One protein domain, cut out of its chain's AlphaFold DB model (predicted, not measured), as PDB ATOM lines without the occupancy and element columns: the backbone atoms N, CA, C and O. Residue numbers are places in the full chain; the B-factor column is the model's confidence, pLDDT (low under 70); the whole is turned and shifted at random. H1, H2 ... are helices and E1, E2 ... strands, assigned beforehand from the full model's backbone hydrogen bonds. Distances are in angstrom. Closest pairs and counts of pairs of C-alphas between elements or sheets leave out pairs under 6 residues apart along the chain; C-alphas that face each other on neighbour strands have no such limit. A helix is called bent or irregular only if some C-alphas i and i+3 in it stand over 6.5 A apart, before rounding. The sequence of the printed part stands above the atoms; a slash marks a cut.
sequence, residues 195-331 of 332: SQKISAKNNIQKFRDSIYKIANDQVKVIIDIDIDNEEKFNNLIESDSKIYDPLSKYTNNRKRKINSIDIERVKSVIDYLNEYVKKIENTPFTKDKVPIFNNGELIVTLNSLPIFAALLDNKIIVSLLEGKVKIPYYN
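AT A GLANCE: This is residues 195 to 331 of the 332 residues of an uncharacterized protein of Catellicoccus marimammalium M35/04/3 (UniProt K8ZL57). A small sheet of three strands forms a wall with one face bare; over its other face H6 packs along the inner strand E3, close to the middle of the domain, and H5, the longest helix, runs slantwise over E3 and the edge strand E2. H1, H2 and H3 gather toward the E1 edge of the sheet, with H3 packing on H6, while H7 and the short H4 lie beyond H6, away from the sheet. The printed part has 137 residues with seven named helices and three named strands in the order H1 E1 H2 H3 H4 H5 E2 E3 H6 H7; the sheet, E1 E3 E2, is mixed and the class is mostly helix. The whole is compact and rounded, with a radius of gyration of the C-alphas of 13.8 A and spans of 36 by 31 by 26 A.

HOW THE PARTS SIT: E1, residues 219 to 224, is the parallel neighbour of E3, residues 297 to 301, at 24 degrees, with N 222 and O 298 at 2.9 A and N 298 and O 220 at 2.8 A, within hydrogen-bond range. E3 and E2, residues 292 to 294, form an antiparallel hairpin at 156 degrees, with N 292 and O 299 at 2.9 A. Residues 213 to 214 pair briefly with residues 219 to 220 of E1, antiparallel. H6, residues 302 to 311, and H5, residues 263 to 279, lie on the same face of the sheet, an arrangement of two layers, helices on one face of a sheet. H6 is over E3 at a height over the sheet of 8.7 A and runs along the strands, at 4 degrees to E3 on the local plane. H5 is over E3 and E2 at a height of 9.8 A, slantwise to the strands at 43 degrees to E2 on the local plane. H5 and H6 are near each other. H3, residues 241 to 249, touches H6 at a steep tilt of 59 degrees, the closest C-alphas being those of Ile 243 and Ala 309, 5.6 A apart. H1, residues 195 to 208, touches H3, with the C-alphas of Ala 200 and Ser 248 closest at 4.0 A. H1 only grazes the sheet with its residues 204 to 208. H2, residues 227 to 239, touches H1 with residues 234 to 238 alone, opposite ways at a steep tilt of 38 degrees, the C-alphas of Lys 197 and Glu 238 closest at 5.8 A. H7, residues 314 to 321, touches H4, residues 257 to 260, the closest C-alphas being those of Lys 257 and Asn 314, 5.4 A apart. H5 and H7 only just touch, with 3 pairs of C-alphas within 8 A, the closest being Val 269 and Leu 320 at 6.3 A. H6 and H7 only just touch, and only at the corner, with Leu 311 and Ile 317 closest at 5.2 A between C-alphas. H1 and H5 are apart. Every O i to N i+4 pair is within hydrogen-bond range in H1 and H7; the counts are 7 of 9 in H2, 4 of 5 in H3, 12 of 13 in H5 and 4 of 6 in H6, and H4 is too short for such a pair.

IN THESE COORDINATES: H1 begins at C-alpha 195, (-27.577, -0.445, 38.010), and is 19.8 A long. E1 is 15.2 A, E3 12.6 A and E2 6.4 A. H2 is 19.7 A, H3 11.1 A and H4 5.0 A. H5 is 24.3 A, from C-alpha 263 at (-2.622, -19.580, 34.897). H6 is 15.0 A and H7 10.6 A, ending at C-alpha 321, (-4.157, -13.726, 23.715). H2 and H6 are irregular: C-alphas 228 and 231 are 7.3 A apart, as are C-alphas 303 and 306.

THE WHOLE: The two C-alphas farthest apart are those of Ser 195 and Lys 279, 39.3 A. The printed part has no cut. The link from H5 to E2 is long, 12 residues, 280 to 291. The mean pLDDT of the printed part is 88.9; residues 227 to 228, 281, 326 and 328 to 331 are under 70.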
ATOM      1  N   SER A 195     -27.598   0.994  37.706       84.19
ATOM      2  CA  SER A 195     -27.577  -0.445  38.010       84.19
ATOM      3  C   SER A 195     -26.317  -1.120  37.470       84.19
ATOM      4  O   SER A 195     -25.800  -2.061  38.080       84.19
ATOM      5  N   GLN A 196     -25.780  -0.642  36.342       87.25
ATOM      6  CA  GLN A 196     -24.495  -1.115  35.821       87.25
ATOM      7  C   GLN A 196     -23.348  -0.742  36.779       87.25
ATOM      8  O   GLN A 196     -22.573  -1.617  37.164       87.25
ATOM      9  N   LYS A 197     -23.272   0.512  37.236       89.75
ATOM     10  CA  LYS A 197     -22.296   1.022  38.214       89.75
ATOM     11  C   LYS A 197     -22.357   0.247  39.531       89.75
ATOM     12  O   LYS A 197     -21.323  -0.230  40.001       89.75
ATOM     13  N   ILE A 198     -23.554   0.017  40.076       87.31
ATOM     14  CA  ILE A 198     -23.745  -0.832  41.266       87.31
ATOM     15  C   ILE A 198     -23.287  -2.261  40.999       87.31
ATOM     16  O   ILE A 198     -22.488  -2.806  41.759       87.31
ATOM     17  N   SER A 199     -23.701  -2.874  39.887       87.94
ATOM     18  CA  SER A 199     -23.251  -4.226  39.550       87.94
ATOM     19  C   SER A 199     -21.734  -4.305  39.320       87.94
ATOM     20  O   SER A 199     -21.160  -5.378  39.527       87.94
ATOM     21  N   ALA A 200     -21.075  -3.224  38.897       92.06
ATOM     22  CA  ALA A 200     -19.624  -3.145  38.776       92.06
ATOM     23  C   ALA A 200     -18.952  -3.114  40.158       92.06
ATOM     24  O   ALA A 200     -18.085  -3.954  40.416       92.06
ATOM     25  N   LYS A 201     -19.409  -2.241  41.070       90.81
ATOM     26  CA  LYS A 201     -18.976  -2.201  42.483       90.81
ATOM     27  C   LYS A 201     -19.185  -3.558  43.173       90.81
ATOM     28  O   LYS A 201     -18.242  -4.131  43.716       90.81
ATOM     29  N   ASN A 202     -20.371  -4.154  43.026       89.00
ATOM     30  CA  ASN A 202     -20.717  -5.477  43.560       89.00
ATOM     31  C   ASN A 202     -19.810  -6.600  43.026       89.00
ATOM     32  O   ASN A 202     -19.526  -7.564  43.740       89.00
ATOM     33  N   ASN A 203     -19.354  -6.514  41.773       91.81
ATOM     34  CA  ASN A 203     -18.430  -7.496  41.205       91.81
ATOM     35  C   ASN A 203     -16.980  -7.273  41.668       91.81
ATOM     36  O   ASN A 203     -16.283  -8.259  41.897       91.81
ATOM     37  N   ILE A 204     -16.547  -6.025  41.887       92.81
ATOM     38  CA  ILE A 204     -15.275  -5.711  42.562       92.81
ATOM     39  C   ILE A 204     -15.266  -6.253  43.993       92.81
ATOM     40  O   ILE A 204     -14.301  -6.911  44.384       92.81
ATOM     41  N   GLN A 205     -16.355  -6.074  44.745       90.19
ATOM     42  CA  GLN A 205     -16.475  -6.615  46.097       90.19
ATOM     43  C   GLN A 205     -16.361  -8.151  46.102       90.19
ATOM     44  O   GLN A 205     -15.579  -8.711  46.864       90.19
ATOM     45  N   LYS A 206     -16.996  -8.846  45.149       92.12
ATOM     46  CA  LYS A 206     -16.852 -10.310  44.989       92.12
ATOM     47  C   LYS A 206     -15.430 -10.761  44.621       92.12
ATOM     48  O   LYS A 206     -15.083 -11.907  44.907       92.12
ATOM     49  N   PHE A 207     -14.608  -9.904  44.009       93.44
ATOM     50  CA  PHE A 207     -13.171 -10.166  43.852       93.44
ATOM     51  C   PHE A 207     -12.402  -9.933  45.166       93.44
ATOM     52  O   PHE A 207     -11.629 -10.812  45.540       93.44
ATOM     53  N   ARG A 208     -12.656  -8.835  45.907       90.12
ATOM     54  CA  ARG A 208     -12.080  -8.588  47.256       90.12
ATOM     55  C   ARG A 208     -12.336  -9.771  48.194       90.12
ATOM     56  O   ARG A 208     -11.398 -10.340  48.748       90.12
ATOM     57  N   ASP A 209     -13.585 -10.222  48.258       90.00
ATOM     58  CA  ASP A 209     -14.035 -11.339  49.098       90.00
ATOM     59  C   ASP A 209     -13.563 -12.719  48.593       90.00
ATOM     60  O   ASP A 209     -13.903 -13.752  49.167       90.00
ATOM     61  N   SER A 210     -12.791 -12.771  47.497       88.94
ATOM     62  CA  SER A 210     -12.296 -14.003  46.858       88.94
ATOM     63  C   SER A 210     -13.393 -14.998  46.424       88.94
ATOM     64  O   SER A 210     -13.095 -16.155  46.116       88.94
ATOM     65  N   ILE A 211     -14.650 -14.542  46.345       90.69
ATOM     66  CA  ILE A 211     -15.808 -15.275  45.801       90.69
ATOM     67  C   ILE A 211     -15.616 -15.494  44.295       90.69
ATOM     68  O   ILE A 211     -15.983 -16.535  43.743       90.69
ATOM     69  N   TYR A 212     -15.035 -14.505  43.615       93.62
ATOM     70  CA  TYR A 212     -14.642 -14.591  42.218       93.62
ATOM     71  C   TYR A 212     -13.142 -14.841  42.077       93.62
ATOM     72  O   TYR A 212     -12.303 -14.159  42.663       93.62
ATOM     73  N   LYS A 213     -12.824 -15.806  41.217       94.00
ATOM     74  CA  LYS A 213     -11.481 -16.112  40.728       94.00
ATOM     75  C   LYS A 213     -11.502 -16.127  39.202       94.00
ATOM     76  O   LYS A 213     -12.574 -16.072  38.592       94.00
ATOM     77  N   ILE A 214     -10.324 -16.174  38.594       95.38
ATOM     78  CA  ILE A 214     -10.148 -16.296  37.141       95.38
ATOM     79  C   ILE A 214      -9.251 -17.497  36.809       95.38
ATOM     80  O   ILE A 214      -8.745 -18.169  37.710       95.38
ATOM     81  N   ALA A 215      -9.091 -17.790  35.516       94.31
ATOM     82  CA  ALA A 215      -8.318 -18.916  34.986       94.31
ATOM     83  C   ALA A 215      -8.641 -20.266  35.653       94.31
ATOM     84  O   ALA A 215      -7.846 -20.802  36.418       94.31
ATOM     85  N   ASN A 216      -9.836 -20.807  35.392       91.50
ATOM     86  CA  ASN A 216     -10.339 -22.057  35.978       91.50
ATOM     87  C   ASN A 216     -10.221 -22.107  37.519       91.50
ATOM     88  O   ASN A 216      -9.840 -23.127  38.091       91.50
ATOM     89  N   ASP A 217     -10.531 -20.982  38.173       91.12
ATOM     90  CA  ASP A 217     -10.436 -20.754  39.623       91.12
ATOM     91  C   ASP A 217      -9.013 -20.881  40.222       91.12
ATOM     92  O   ASP A 217      -8.852 -20.924  41.446       91.12
ATOM     93  N   GLN A 218      -7.972 -20.893  39.376       93.38
ATOM     94  CA  GLN A 218      -6.562 -20.992  39.779       93.38
ATOM     95  C   GLN A 218      -5.950 -19.647  40.179       93.38
ATOM     96  O   GLN A 218      -4.998 -19.632  40.954       93.38
ATOM     97  N   VAL A 219      -6.474 -18.529  39.662       96.06
ATOM     98  CA  VAL A 219      -5.933 -17.189  39.925       96.06
ATOM     99  C   VAL A 219      -6.882 -16.393  40.813       96.06
ATOM    100  O   VAL A 219      -8.033 -16.133  40.450       96.06
ATOM    101  N   LYS A 220      -6.382 -15.987  41.981       96.12
ATOM    102  CA  LYS A 220      -7.072 -15.083  42.908       96.12
ATOM    103  C   LYS A 220      -6.805 -13.640  42.480       96.12
ATOM    104  O   LYS A 220      -5.673 -13.294  42.159       96.12
ATOM    105  N   VAL A 221      -7.832 -12.799  42.471       96.12
ATOM    106  CA  VAL A 221      -7.667 -11.362  42.217       96.12
ATOM    107  C   VAL A 221      -7.530 -10.656  43.562       96.12
ATOM    108  O   VAL A 221      -8.363 -10.857  44.442       96.12
ATOM    109  N   ILE A 222      -6.486  -9.848  43.725       94.69
ATOM    110  CA  ILE A 222      -6.264  -9.010  44.906       94.69
ATOM    111  C   ILE A 222      -6.563  -7.582  44.496       94.69
ATOM    112  O   ILE A 222      -5.787  -6.975  43.764       94.69
ATOM    113  N   ILE A 223      -7.703  -7.057  44.928       92.44
ATOM    114  CA  ILE A 223      -8.022  -5.648  44.723       92.44
ATOM    115  C   ILE A 223      -7.322  -4.859  45.837       92.44
ATOM    116  O   ILE A 223      -7.703  -4.957  47.002       92.44
ATOM    117  N   ASP A 224      -6.277  -4.128  45.468       87.31
ATOM    118  CA  ASP A 224      -5.388  -3.399  46.373       87.31
ATOM    119  C   ASP A 224      -5.987  -2.015  46.678       87.31
ATOM    120  O   ASP A 224      -5.759  -1.033  45.964       87.31
ATOM    121  N   ILE A 225      -6.862  -1.991  47.688       79.88
ATOM    122  CA  ILE A 225      -7.576  -0.811  48.194       79.88
ATOM    123  C   ILE A 225      -7.324  -0.702  49.699       79.88
ATOM    124  O   ILE A 225      -7.911  -1.448  50.485       79.88
ATOM    125  N   ASP A 226      -6.522   0.287  50.091       71.56
ATOM    126  CA  ASP A 226      -6.571   0.847  51.442       71.56
ATOM    127  C   ASP A 226      -7.911   1.560  51.675       71.56
ATOM    128  O   ASP A 226      -8.487   2.131  50.745       71.56
ATOM    129  N   ILE A 227      -8.371   1.599  52.929       61.81
ATOM    130  CA  ILE A 227      -9.648   2.220  53.331       61.81
ATOM    131  C   ILE A 227      -9.755   3.675  52.821       61.81
ATOM    132  O   ILE A 227     -10.781   4.059  52.263       61.81
ATOM    133  N   ASP A 228      -8.664   4.446  52.881       66.19
ATOM    134  CA  ASP A 228      -8.583   5.847  52.421       66.19
ATOM    135  C   ASP A 228      -8.654   6.030  50.884       66.19
ATOM    136  O   ASP A 228      -8.609   7.152  50.362       66.19
ATOM    137  N   ASN A 229      -8.712   4.932  50.126       77.69
ATOM    138  CA  ASN A 229      -8.768   4.916  48.664       77.69
ATOM    139  C   ASN A 229     -10.046   4.265  48.108       77.69
ATOM    140  O   ASN A 229     -10.245   4.289  46.893       77.69
ATOM    141  N   GLU A 230     -10.936   3.741  48.957       83.19
ATOM    142  CA  GLU A 230     -12.175   3.079  48.523       83.19
ATOM    143  C   GLU A 230     -13.122   4.034  47.778       83.19
ATOM    144  O   GLU A 230     -13.640   3.691  46.714       83.19
ATOM    145  N   GLU A 231     -13.261   5.276  48.251       86.62
ATOM    146  CA  GLU A 231     -14.023   6.319  47.553       86.62
ATOM    147  C   GLU A 231     -13.435   6.617  46.162       86.62
ATOM    148  O   GLU A 231     -14.155   6.643  45.168       86.62
ATOM    149  N   LYS A 232     -12.104   6.750  46.053       87.69
ATOM    150  CA  LYS A 232     -11.418   7.007  44.770       87.69
ATOM    151  C   LYS A 232     -11.606   5.853  43.787       87.69
ATOM    152  O   LYS A 232     -11.749   6.091  42.591       87.69
ATOM    153  N   PHE A 233     -11.613   4.617  44.283       89.31
ATOM    154  CA  PHE A 233     -11.837   3.423  43.473       89.31
ATOM    155  C   PHE A 233     -13.280   3.362  42.958       89.31
ATOM    156  O   PHE A 233     -13.500   3.124  41.772       89.31
ATOM    157  N   ASN A 234     -14.255   3.664  43.817       89.81
ATOM    158  CA  ASN A 234     -15.665   3.776  43.445       89.81
ATOM    159  C   ASN A 234     -15.904   4.896  42.418       89.81
ATOM    160  O   ASN A 234     -16.511   4.642  41.379       89.81
ATOM    161  N   ASN A 235     -15.344   6.085  42.649       91.25
ATOM    162  CA  ASN A 235     -15.427   7.219  41.727       91.25
ATOM    163  C   ASN A 235     -14.790   6.886  40.363       91.25
ATOM    164  O   ASN A 235     -15.344   7.235  39.322       91.25
ATOM    165  N   LEU A 236     -13.664   6.155  40.342       91.44
ATOM    166  CA  LEU A 236     -13.043   5.690  39.099       91.44
ATOM    167  C   LEU A 236     -13.958   4.723  38.330       91.44
ATOM    168  O   LEU A 236     -14.127   4.907  37.126       91.44
ATOM    169  N   ILE A 237     -14.585   3.747  39.006       92.06
ATOM    170  CA  ILE A 237     -15.560   2.834  38.376       92.06
ATOM    171  C   ILE A 237     -16.691   3.626  37.717       92.06
ATOM    172  O   ILE A 237     -17.050   3.332  36.584       92.06
ATOM    173  N   GLU A 238     -17.250   4.620  38.409       91.00
ATOM    174  CA  GLU A 238     -18.428   5.358  37.940       91.00
ATOM    175  C   GLU A 238     -18.132   6.375  36.832       91.00
ATOM    176  O   GLU A 238     -19.045   6.744  36.093       91.00
ATOM    177  N   SER A 239     -16.871   6.799  36.702       90.62
ATOM    178  CA  SER A 239     -16.453   7.863  35.781       90.62
ATOM    179  C   SER A 239     -16.380   7.475  34.297       90.62
ATOM    180  O   SER A 239     -16.500   8.360  33.451       90.62
ATOM    181  N   ASP A 240     -16.204   6.192  33.953       89.38
ATOM    182  CA  ASP A 240     -16.076   5.745  32.555       89.38
ATOM    183  C   ASP A 240     -16.808   4.416  32.301       89.38
ATOM    184  O   ASP A 240     -16.550   3.397  32.954       89.38
ATOM    185  N   SER A 241     -17.670   4.404  31.280       89.00
ATOM    186  CA  SER A 241     -18.352   3.202  30.790       89.00
ATOM    187  C   SER A 241     -17.378   2.107  30.387       89.00
ATOM    188  O   SER A 241     -17.621   0.936  30.660       89.00
ATOM    189  N   LYS A 242     -16.204   2.457  29.855       89.50
ATOM    190  CA  LYS A 242     -15.143   1.503  29.511       89.50
ATOM    191  C   LYS A 242     -14.614   0.727  30.736       89.50
ATOM    192  O   LYS A 242     -13.962  -0.301  30.542       89.50
ATOM    193  N   ILE A 243     -14.900   1.184  31.963       92.19
ATOM    194  CA  ILE A 243     -14.624   0.486  33.229       92.19
ATOM    195  C   ILE A 243     -15.882  -0.222  33.757       92.19
ATOM    196  O   ILE A 243     -15.833  -1.436  33.987       92.19
ATOM    197  N   TYR A 244     -17.008   0.486  33.945       92.12
ATOM    198  CA  TYR A 244     -18.198  -0.129  34.554       92.12
ATOM    199  C   TYR A 244     -18.905  -1.151  33.651       92.12
ATOM    200  O   TYR A 244     -19.453  -2.122  34.175       92.12
ATOM    201  N   ASP A 245     -18.849  -1.030  32.319       89.94
ATOM    202  CA  ASP A 245     -19.439  -2.013  31.399       89.94
ATOM    203  C   ASP A 245     -18.869  -3.416  31.613       89.94
ATOM    204  O   ASP A 245     -19.632  -4.313  31.969       89.94
ATOM    205  N   PRO A 246     -17.564  -3.679  31.409       92.12
ATOM    206  CA  PRO A 246     -17.049  -5.039  31.503       92.12
ATOM    207  C   PRO A 246     -17.108  -5.590  32.935       92.12
ATOM    208  O   PRO A 246     -17.358  -6.786  33.104       92.12
ATOM    209  N   LEU A 247     -16.961  -4.733  33.958       93.69
ATOM    210  CA  LEU A 247     -17.143  -5.113  35.362       93.69
ATOM    211  C   LEU A 247     -18.582  -5.550  35.643       93.69
ATOM    212  O   LEU A 247     -18.793  -6.658  36.131       93.69
ATOM    213  N   SER A 248     -19.577  -4.733  35.296       90.88
ATOM    214  CA  SER A 248     -20.997  -5.052  35.493       90.88
ATOM    215  C   SER A 248     -21.431  -6.249  34.643       90.88
ATOM    216  O   SER A 248     -22.145  -7.143  35.105       90.88
ATOM    217  N   LYS A 249     -20.907  -6.344  33.413       88.50
ATOM    218  CA  LYS A 249     -21.168  -7.443  32.483       88.50
ATOM    219  C   LYS A 249     -20.528  -8.740  32.946       88.50
ATOM    220  O   LYS A 249     -21.030  -9.777  32.504       88.50
ATOM    221  N   TYR A 250     -19.513  -8.740  33.816       92.12
ATOM    222  CA  TYR A 250     -18.849  -9.952  34.305       92.12
ATOM    223  C   TYR A 250     -19.798 -10.901  35.059       92.12
ATOM    224  O   TYR A 250     -20.780 -10.508  35.686       92.12
ATOM    225  N   THR A 251     -19.501 -12.196  34.953       88.81
ATOM    226  CA  THR A 251     -20.137 -13.285  35.702       88.81
ATOM    227  C   THR A 251     -19.130 -14.420  35.819       88.81
ATOM    228  O   THR A 251     -18.622 -14.855  34.784       88.81
ATOM    229  N   ASN A 252     -18.857 -14.929  37.028       88.62
ATOM    230  CA  ASN A 252     -17.900 -16.028  37.205       88.62
ATOM    231  C   ASN A 252     -18.463 -17.352  36.652       88.62
ATOM    232  O   ASN A 252     -19.149 -18.099  37.344       88.62
ATOM    233  N   ASN A 253     -18.225 -17.620  35.366       88.31
ATOM    234  CA  ASN A 253     -18.602 -18.864  34.704       88.31
ATOM    235  C   ASN A 253     -17.608 -19.229  33.590       88.31
ATOM    236  O   ASN A 253     -16.930 -18.371  33.028       88.31
ATOM    237  N   ARG A 254     -17.577 -20.511  33.206       85.75
ATOM    238  CA  ARG A 254     -16.630 -21.058  32.213       85.75
ATOM    239  C   ARG A 254     -16.799 -20.533  30.775       85.75
ATOM    240  O   ARG A 254     -15.940 -20.804  29.945       85.75
ATOM    241  N   LYS A 255     -17.869 -19.788  30.456       88.88
ATOM    242  CA  LYS A 255     -18.026 -19.102  29.153       88.88
ATOM    243  C   LYS A 255     -17.279 -17.757  29.106       88.88
ATOM    244  O   LYS A 255     -17.153 -17.171  28.029       88.88
ATOM    245  N   ARG A 256     -16.770 -17.256  30.240       92.19
ATOM    246  CA  ARG A 256     -15.790 -16.160  30.256       92.19
ATOM    247  C   ARG A 256     -14.459 -16.671  29.743       92.19
ATOM    248  O   ARG A 256     -13.933 -17.657  30.258       92.19
ATOM    249  N   LYS A 257     -13.870 -15.973  28.774       94.31
ATOM    250  CA  LYS A 257     -12.592 -16.383  28.198       94.31
ATOM    251  C   LYS A 257     -11.480 -16.345  29.250       94.31
ATOM    252  O   LYS A 257     -10.746 -17.328  29.344       94.31
ATOM    253  N   ILE A 258     -11.442 -15.309  30.093       94.00
ATOM    254  CA  ILE A 258     -10.507 -15.185  31.228       94.00
ATOM    255  C   ILE A 258     -10.647 -16.327  32.260       94.00
ATOM    256  O   ILE A 258      -9.672 -16.676  32.914       94.00
ATOM    257  N   ASN A 259     -11.805 -17.000  32.338       95.19
ATOM    258  CA  ASN A 259     -12.010 -18.162  33.221       95.19
ATOM    259  C   ASN A 259     -11.766 -19.499  32.516       95.19
ATOM    260  O   ASN A 259     -11.611 -20.506  33.191       95.19
ATOM    261  N   SER A 260     -11.737 -19.523  31.181       93.31
ATOM    262  CA  SER A 260     -11.488 -20.736  30.385       93.31
ATOM    263  C   SER A 260     -10.003 -21.056  30.183       93.31
ATOM    264  O   SER A 260      -9.673 -22.173  29.793       93.31
ATOM    265  N   ILE A 261      -9.122 -20.076  30.393       93.94
ATOM    266  CA  ILE A 261      -7.671 -20.213  30.216       93.94
ATOM    267  C   ILE A 261      -6.986 -20.718  31.490       93.94
ATOM    268  O   ILE A 261      -7.577 -20.713  32.567       93.94
ATOM    269  N   ASP A 262      -5.746 -21.175  31.360       94.25
ATOM    270  CA  ASP A 262      -4.885 -21.534  32.487       94.25
ATOM    271  C   ASP A 262      -4.131 -20.316  33.061       94.25
ATOM    272  O   ASP A 262      -4.146 -19.206  32.513       94.25
ATOM    273  N   ILE A 263      -3.474 -20.546  34.197       95.62
ATOM    274  CA  ILE A 263      -2.622 -19.580  34.897       95.62
ATOM    275  C   ILE A 263      -1.466 -19.033  34.033       95.62
ATOM    276  O   ILE A 263      -1.180 -17.834  34.078       95.62
ATOM    277  N   GLU A 264      -0.843 -19.864  33.192       95.06
ATOM    278  CA  GLU A 264       0.282 -19.459  32.335       95.06
ATOM    279  C   GLU A 264      -0.168 -18.522  31.209       95.06
ATOM    280  O   GLU A 264       0.557 -17.601  30.827       95.06
ATOM    281  N   ARG A 265      -1.393 -18.686  30.701       95.25
ATOM    282  CA  ARG A 265      -2.015 -17.773  29.735       95.25
ATOM    283  C   ARG A 265      -2.359 -16.417  30.350       95.25
ATOM    284  O   ARG A 265      -2.194 -15.414  29.659       95.25
ATOM    285  N   VAL A 266      -2.791 -16.358  31.615       95.50
ATOM    286  CA  VAL A 266      -2.960 -15.075  32.334       95.50
ATOM    287  C   VAL A 266      -1.613 -14.374  32.456       95.50
ATOM    288  O   VAL A 266      -1.480 -13.228  32.028       95.50
ATOM    289  N   LYS A 267      -0.599 -15.085  32.959       95.62
ATOM    290  CA  LYS A 267       0.768 -14.574  33.072       95.62
ATOM    291  C   LYS A 267       1.304 -14.070  31.729       95.62
ATOM    292  O   LYS A 267       1.750 -12.935  31.652       95.62
ATOM    293  N   SER A 268       1.149 -14.851  30.658       93.94
ATOM    294  CA  SER A 268       1.569 -14.480  29.297       93.94
ATOM    295  C   SER A 268       0.934 -13.172  28.811       93.94
ATOM    296  O   SER A 268       1.597 -12.383  28.147       93.94
ATOM    297  N   VAL A 269      -0.339 -12.913  29.143       94.88
ATOM    298  CA  VAL A 269      -1.013 -11.647  28.801       94.88
ATOM    299  C   VAL A 269      -0.441 -10.476  29.605       94.88
ATOM    300  O   VAL A 269      -0.206  -9.410  29.038       94.88
ATOM    301  N   ILE A 270      -0.173 -10.663  30.898       95.88
ATOM    302  CA  ILE A 270       0.431  -9.630  31.754       95.88
ATOM    303  C   ILE A 270       1.883  -9.338  31.346       95.88
ATOM    304  O   ILE A 270       2.274  -8.170  31.272       95.88
ATOM    305  N   ASP A 271       2.663 -10.364  31.012       93.69
ATOM    306  CA  ASP A 271       4.028 -10.230  30.494       93.69
ATOM    307  C   ASP A 271       4.027  -9.500  29.141       93.69
ATOM    308  O   ASP A 271       4.779  -8.542  28.959       93.69
ATOM    309  N   TYR A 272       3.119  -9.861  28.224       91.38
ATOM    310  CA  TYR A 272       2.951  -9.183  26.933       91.38
ATOM    311  C   TYR A 272       2.584  -7.696  27.085       91.38
ATOM    312  O   TYR A 272       3.172  -6.847  26.414       91.38
ATOM    313  N   LEU A 273       1.681  -7.348  28.009       92.50
ATOM    314  CA  LEU A 273       1.359  -5.949  28.325       92.50
ATOM    315  C   LEU A 273       2.568  -5.195  28.907       92.50
ATOM    316  O   LEU A 273       2.836  -4.061  28.514       92.50
ATOM    317  N   ASN A 274       3.338  -5.831  29.796       92.12
ATOM    318  CA  ASN A 274       4.574  -5.263  30.342       92.12
ATOM    319  C   ASN A 274       5.670  -5.077  29.276       92.12
ATOM    320  O   ASN A 274       6.457  -4.133  29.368       92.12
ATOM    321  N   GLU A 275       5.755  -5.958  28.276       89.81
ATOM    322  CA  GLU A 275       6.656  -5.786  27.135       89.81
ATOM    323  C   GLU A 275       6.201  -4.667  26.197       89.81
ATOM    324  O   GLU A 275       7.033  -3.865  25.773       89.81
ATOM    325  N   TYR A 276       4.902  -4.589  25.894       87.44
ATOM    326  CA  TYR A 276       4.323  -3.568  25.017       87.44
ATOM    327  C   TYR A 276       4.678  -2.158  25.503       87.44
ATOM    328  O   TYR A 276       5.211  -1.352  24.741       87.44
ATOM    329  N   VAL A 277       4.499  -1.905  26.806       87.88
ATOM    330  CA  VAL A 277       4.826  -0.621  27.448       87.88
ATOM    331  C   VAL A 277       6.319  -0.269  27.370       87.88
ATOM    332  O   VAL A 277       6.669   0.907  27.352       87.88
ATOM    333  N   LYS A 278       7.215  -1.263  27.318       83.62
ATOM    334  CA  LYS A 278       8.670  -1.039  27.196       83.62
ATOM    335  C   LYS A 278       9.132  -0.822  25.755       83.62
ATOM    336  O   LYS A 278      10.149  -0.170  25.552       83.62
ATOM    337  N   LYS A 279       8.468  -1.458  24.784       80.62
ATOM    338  CA  LYS A 279       8.939  -1.560  23.390       80.62
ATOM    339  C   LYS A 279       8.365  -0.485  22.466       80.62
ATOM    340  O   LYS A 279       8.943  -0.257  21.410       80.62
ATOM    341  N   ILE A 280       7.236   0.130  22.820       76.19
ATOM    342  CA  ILE A 280       6.515   1.060  21.944       76.19
ATOM    343  C   ILE A 280       6.564   2.474  22.516       76.19
ATOM    344  O   ILE A 280       5.937   2.781  23.532       76.19
ATOM    345  N   GLU A 281       7.291   3.346  21.821       66.75
ATOM    346  CA  GLU A 281       7.232   4.789  22.043       66.75
ATOM    347  C   GLU A 281       5.789   5.279  21.847       66.75
ATOM    348  O   GLU A 281       5.109   4.888  20.898       66.75
ATOM    349  N   ASN A 282       5.313   6.130  22.759       71.44
ATOM    350  CA  ASN A 282       3.927   6.615  22.805       71.44
ATOM    351  C   ASN A 282       2.853   5.523  23.022       71.44
ATOM    352  O   ASN A 282       1.709   5.678  22.592       71.44
ATOM    353  N   THR A 283       3.179   4.440  23.743       77.88
ATOM    354  CA  THR A 283       2.157   3.578  24.373       77.88
ATOM    355  C   THR A 283       1.144   4.429  25.164       77.88
ATOM    356  O   THR A 283       1.553   5.300  25.936       77.88
ATOM    357  N   PRO A 284      -0.177   4.194  25.038       80.25
ATOM    358  CA  PRO A 284      -1.171   5.064  25.664       80.25
ATOM    359  C   PRO A 284      -1.391   4.752  27.161       80.25
ATOM    360  O   PRO A 284      -2.167   5.420  27.850       80.25
ATOM    361  N   PHE A 285      -0.682   3.754  27.698       84.75
ATOM    362  CA  PHE A 285      -0.590   3.474  29.129       84.75
ATOM    363  C   PHE A 285       0.841   3.128  29.557       84.75
ATOM    364  O   PHE A 285       1.680   2.693  28.768       84.75
ATOM    365  N   THR A 286       1.092   3.347  30.844       89.12
ATOM    366  CA  THR A 286       2.348   3.176  31.574       89.12
ATOM    367  C   THR A 286       2.340   1.880  32.390       89.12
ATOM    368  O   THR A 286       1.314   1.212  32.519       89.12
ATOM    369  N   LYS A 287       3.497   1.486  32.940       89.81
ATOM    370  CA  LYS A 287       3.676   0.169  33.577       89.81
ATOM    371  C   LYS A 287       2.820  -0.008  34.839       89.81
ATOM    372  O   LYS A 287       2.312  -1.094  35.079       89.81
ATOM    373  N   ASP A 288       2.639   1.056  35.614       90.75
ATOM    374  CA  ASP A 288       1.810   1.104  36.828       90.75
ATOM    375  C   ASP A 288       0.310   0.865  36.566       90.75
ATOM    376  O   ASP A 288      -0.433   0.539  37.489       90.75
ATOM    377  N   LYS A 289      -0.126   0.981  35.306       92.69
ATOM    378  CA  LYS A 289      -1.491   0.663  34.865       92.69
ATOM    379  C   LYS A 289      -1.676  -0.816  34.507       92.69
ATOM    380  O   LYS A 289      -2.798  -1.236  34.249       92.69
ATOM    381  N   VAL A 290      -0.614  -1.626  34.481       94.50
ATOM    382  CA  VAL A 290      -0.706  -3.074  34.231       94.50
ATOM    383  C   VAL A 290      -0.829  -3.814  35.573       94.50
ATOM    384  O   VAL A 290       0.033  -3.616  36.430       94.50
ATOM    385  N   PRO A 291      -1.849  -4.675  35.777       96.06
ATOM    386  CA  PRO A 291      -1.969  -5.485  36.989       96.06
ATOM    387  C   PRO A 291      -0.731  -6.357  37.224       96.06
ATOM    388  O   PRO A 291      -0.130  -6.871  36.277       96.06
ATOM    389  N   ILE A 292      -0.350  -6.553  38.486       96.06
ATOM    390  CA  ILE A 292       0.853  -7.313  38.847       96.06
ATOM    391  C   ILE A 292       0.464  -8.774  39.051       96.06
ATOM    392  O   ILE A 292      -0.324  -9.091  39.937       96.06
ATOM    393  N   PHE A 293       1.035  -9.679  38.259       96.31
ATOM    394  CA  PHE A 293       0.844 -11.116  38.446       96.31
ATOM    395  C   PHE A 293       2.000 -11.721  39.253       96.31
ATOM    396  O   PHE A 293       3.155 -11.638  38.835       96.31
ATOM    397  N   ASN A 294       1.700 -12.335  40.398       93.06
ATOM    398  CA  ASN A 294       2.690 -12.940  41.290       93.06
ATOM    399  C   ASN A 294       2.103 -14.168  42.006       93.06
ATOM    400  O   ASN A 294       1.038 -14.071  42.599       93.06
ATOM    401  N   ASN A 295       2.789 -15.315  41.981       90.12
ATOM    402  CA  ASN A 295       2.430 -16.528  42.741       90.12
ATOM    403  C   ASN A 295       0.957 -17.004  42.633       90.12
ATOM    404  O   ASN A 295       0.422 -17.584  43.575       90.12
ATOM    405  N   GLY A 296       0.296 -16.793  41.488       92.25
ATOM    406  CA  GLY A 296      -1.124 -17.143  41.301       92.25
ATOM    407  C   GLY A 296      -2.114 -16.089  41.802       92.25
ATOM    408  O   GLY A 296      -3.325 -16.301  41.747       92.25
ATOM    409  N   GLU A 297      -1.622 -14.933  42.235       96.38
ATOM    410  CA  GLU A 297      -2.413 -13.753  42.555       96.38
ATOM    411  C   GLU A 297      -2.250 -12.689  41.454       96.38
ATOM    412  O   GLU A 297      -1.150 -12.445  40.950       96.38
ATOM    413  N   LEU A 298      -3.360 -12.063  41.059       97.00
ATOM    414  CA  LEU A 298      -3.396 -10.906  40.167       97.00
ATOM    415  C   LEU A 298      -3.754  -9.670  40.995       97.00
ATOM    416  O   LEU A 298      -4.911  -9.493  41.374       97.00
ATOM    417  N   ILE A 299      -2.759  -8.838  41.286       96.31
ATOM    418  CA  ILE A 299      -2.890  -7.638  42.111       96.31
ATOM    419  C   ILE A 299      -3.334  -6.466  41.231       96.31
ATOM    420  O   ILE A 299      -2.692  -6.148  40.225       96.31
ATOM    421  N   VAL A 300      -4.440  -5.838  41.620       95.44
ATOM    422  CA  VAL A 300      -5.120  -4.756  40.911       95.44
ATOM    423  C   VAL A 300      -5.164  -3.527  41.814       95.44
ATOM    424  O   VAL A 300      -6.018  -3.411  42.689       95.44
ATOM    425  N   THR A 301      -4.243  -2.599  41.576       93.50
ATOM    426  CA  THR A 301      -4.240  -1.249  42.159       93.50
ATOM    427  C   THR A 301      -5.249  -0.338  41.453       93.50
ATOM    428  O   THR A 301      -5.658  -0.626  40.322       93.50
ATOM    429  N   LEU A 302      -5.558   0.818  42.054       91.31
ATOM    430  CA  LEU A 302      -6.370   1.888  41.451       91.31
ATOM    431  C   LEU A 302      -5.954   2.221  40.001       91.31
ATOM    432  O   LEU A 302      -6.798   2.246  39.109       91.31
ATOM    433  N   ASN A 303      -4.654   2.402  39.738       91.50
ATOM    434  CA  ASN A 303      -4.149   2.741  38.398       91.50
ATOM    435  C   ASN A 303      -4.345   1.608  37.380       91.50
ATOM    436  O   ASN A 303      -4.461   1.872  36.183       91.50
ATOM    437  N   SER A 304      -4.371   0.355  37.844       94.12
ATOM    438  CA  SER A 304      -4.471  -0.835  36.993       94.12
ATOM    439  C   SER A 304      -5.893  -1.364  36.788       94.12
ATOM    440  O   SER A 304      -6.120  -2.197  35.903       94.12
ATOM    441  N   LEU A 305      -6.865  -0.839  37.545       93.81
ATOM    442  CA  LEU A 305      -8.284  -1.162  37.412       93.81
ATOM    443  C   LEU A 305      -8.803  -1.083  35.962       93.81
ATOM    444  O   LEU A 305      -9.498  -2.017  35.563       93.81
ATOM    445  N   PRO A 306      -8.466  -0.076  35.126       93.31
ATOM    446  CA  PRO A 306      -8.997  -0.013  33.763       93.31
ATOM    447  C   PRO A 306      -8.507  -1.161  32.868       93.31
ATOM    448  O   PRO A 306      -9.262  -1.664  32.035       93.31
ATOM    449  N   ILE A 307      -7.265  -1.629  33.057       94.25
ATOM    450  CA  ILE A 307      -6.756  -2.817  32.357       94.25
ATOM    451  C   ILE A 307      -7.411  -4.081  32.916       94.25
ATOM    452  O   ILE A 307      -7.838  -4.926  32.132       94.25
ATOM    453  N   PHE A 308      -7.551  -4.208  34.238       96.00
ATOM    454  CA  PHE A 308      -8.250  -5.346  34.841       96.00
ATOM    455  C   PHE A 308      -9.698  -5.465  34.344       96.00
ATOM    456  O   PHE A 308     -10.096  -6.534  33.886       96.00
ATOM    457  N   ALA A 309     -10.452  -4.363  34.344       95.19
ATOM    458  CA  ALA A 309     -11.799  -4.290  33.796       95.19
ATOM    459  C   ALA A 309     -11.822  -4.755  32.328       95.19
ATOM    460  O   ALA A 309     -12.610  -5.627  31.965       95.19
ATOM    461  N   ALA A 310     -10.887  -4.276  31.501       92.88
ATOM    462  CA  ALA A 310     -10.765  -4.701  30.110       92.88
ATOM    463  C   ALA A 310     -10.453  -6.208  29.945       92.88
ATOM    464  O   ALA A 310     -10.970  -6.829  29.017       92.88
ATOM    465  N   LEU A 311      -9.685  -6.837  30.847       94.75
ATOM    466  CA  LEU A 311      -9.411  -8.288  30.824       94.75
ATOM    467  C   LEU A 311     -10.666  -9.155  31.069       94.75
ATOM    468  O   LEU A 311     -10.670 -10.336  30.709       94.75
ATOM    469  N   LEU A 312     -11.734  -8.596  31.653       95.00
ATOM    470  CA  LEU A 312     -13.007  -9.300  31.875       95.00
ATOM    471  C   LEU A 312     -13.915  -9.328  30.629       95.00
ATOM    472  O   LEU A 312     -14.843 -10.148  30.564       95.00
ATOM    473  N   ASP A 313     -13.651  -8.475  29.633       92.44
ATOM    474  CA  ASP A 313     -14.342  -8.507  28.344       92.44
ATOM    475  C   ASP A 313     -13.766  -9.605  27.437       92.44
ATOM    476  O   ASP A 313     -12.575  -9.638  27.120       92.44
ATOM    477  N   ASN A 314     -14.646 -10.496  26.965       90.75
ATOM    478  CA  ASN A 314     -14.273 -11.643  26.139       90.75
ATOM    479  C   ASN A 314     -13.557 -11.257  24.829       90.75
ATOM    480  O   ASN A 314     -12.683 -12.004  24.396       90.75
ATOM    481  N   LYS A 315     -13.911 -10.141  24.179       90.19
ATOM    482  CA  LYS A 315     -13.267  -9.700  22.928       90.19
ATOM    483  C   LYS A 315     -11.857  -9.188  23.204       90.19
ATOM    484  O   LYS A 315     -10.941  -9.494  22.443       90.19
ATOM    485  N   ILE A 316     -11.677  -8.439  24.292       89.81
ATOM    486  CA  ILE A 316     -10.387  -7.833  24.635       89.81
ATOM    487  C   ILE A 316      -9.380  -8.894  25.079       89.81
ATOM    488  O   ILE A 316      -8.271  -8.931  24.548       89.81
ATOM    489  N   ILE A 317      -9.759  -9.822  25.965       90.25
ATOM    490  CA  ILE A 317      -8.847 -10.905  26.368       90.25
ATOM    491  C   ILE A 317      -8.503 -11.846  25.202       90.25
ATOM    492  O   ILE A 317      -7.366 -12.299  25.118       90.25
ATOM    493  N   VAL A 318      -9.422 -12.102  24.254       90.31
ATOM    494  CA  VAL A 318      -9.085 -12.826  23.010       90.31
ATOM    495  C   VAL A 318      -8.062 -12.042  22.183       90.31
ATOM    496  O   VAL A 318      -7.045 -12.613  21.803       90.31
ATOM    497  N   SER A 319      -8.270 -10.737  21.978       88.94
ATOM    498  CA  SER A 319      -7.320  -9.862  21.271       88.94
ATOM    499  C   SER A 319      -5.921  -9.905  21.901       88.94
ATOM    500  O   SER A 319      -4.925 -10.065  21.197       88.94
ATOM    501  N   LEU A 320      -5.830  -9.831  23.231       88.62
ATOM    502  CA  LEU A 320      -4.556  -9.886  23.954       88.62
ATOM    503  C   LEU A 320      -3.884 -11.266  23.863       88.62
ATOM    504  O   LEU A 320      -2.675 -11.336  23.662       88.62
ATOM    505  N   LEU A 321      -4.655 -12.357  23.927       88.50
ATOM    506  CA  LEU A 321      -4.157 -13.726  23.715       88.50
ATOM    507  C   LEU A 321      -3.673 -13.983  22.274       88.50
ATOM    508  O   LEU A 321      -2.891 -14.907  22.058       88.50
ATOM    509  N   GLU A 322      -4.128 -13.182  21.308       89.25
ATOM    510  CA  GLU A 322      -3.665 -13.162  19.912       89.25
ATOM    511  C   GLU A 322      -2.487 -12.195  19.670       89.25
ATOM    512  O   GLU A 322      -2.063 -12.028  18.527       89.25
ATOM    513  N   GLY A 323      -1.958 -11.532  20.708       81.12
ATOM    514  CA  GLY A 323      -0.869 -10.561  20.561       81.12
ATOM    515  C   GLY A 323      -1.298  -9.243  19.902       81.12
ATOM    516  O   GLY A 323      -0.516  -8.633  19.174       81.12
ATOM    517  N   LYS A 324      -2.544  -8.806  20.131       82.38
ATOM    518  CA  LYS A 324      -3.094  -7.524  19.662       82.38
ATOM    519  C   LYS A 324      -3.528  -6.676  20.859       82.38
ATOM    520  O   LYS A 324      -4.591  -6.917  21.442       82.38
ATOM    521  N   VAL A 325      -2.750  -5.651  21.214       72.50
ATOM    522  CA  VAL A 325      -3.165  -4.675  22.238       72.50
ATOM    523  C   VAL A 325      -4.270  -3.777  21.693       72.50
ATOM    524  O   VAL A 325      -4.058  -2.958  20.804       72.50
ATOM    525  N   LYS A 326      -5.467  -3.923  22.264       69.81
ATOM    526  CA  LYS A 326      -6.595  -3.018  22.051       69.81
ATOM    527  C   LYS A 326      -7.333  -2.848  23.375       69.81
ATOM    528  O   LYS A 326      -8.289  -3.565  23.637       69.81
ATOM    529  N   ILE A 327      -6.862  -1.939  24.228       72.31
ATOM    530  CA  ILE A 327      -7.492  -1.655  25.527       72.31
ATOM    531  C   ILE A 327      -8.428  -0.454  25.349       72.31
ATOM    532  O   ILE A 327      -7.927   0.639  25.092       72.31
ATOM    533  N   PRO A 328      -9.763  -0.609  25.476       65.56
ATOM    534  CA  PRO A 328     -10.714   0.455  25.142       65.56
ATOM    535  C   PRO A 328     -10.457   1.775  25.875       65.56
ATOM    536  O   PRO A 328     -10.596   2.840  25.277       65.56
ATOM    537  N   TYR A 329     -10.063   1.700  27.151       64.25
ATOM    538  CA  TYR A 329      -9.851   2.854  28.029       64.25
ATOM    539  C   TYR A 329      -8.744   3.807  27.550       64.25
ATOM    540  O   TYR A 329      -8.878   5.015  27.685       64.25
ATOM    541  N   TYR A 330      -7.682   3.281  26.933       69.88
ATOM    542  CA  TYR A 330      -6.525   4.076  26.497       69.88
ATOM    543  C   TYR A 330      -6.515   4.375  24.990       69.88
ATOM    544  O   TYR A 330      -5.566   4.960  24.481       69.88
ATOM    545  N   ASN A 331      -7.571   3.994  24.271       59.72
ATOM    546  CA  ASN A 331      -7.764   4.396  22.884       59.72
ATOM    547  C   ASN A 331      -8.672   5.636  22.848       59.72
ATOM    548  O   ASN A 331      -9.829   5.555  23.284       59.72
TER     549      ASN A 331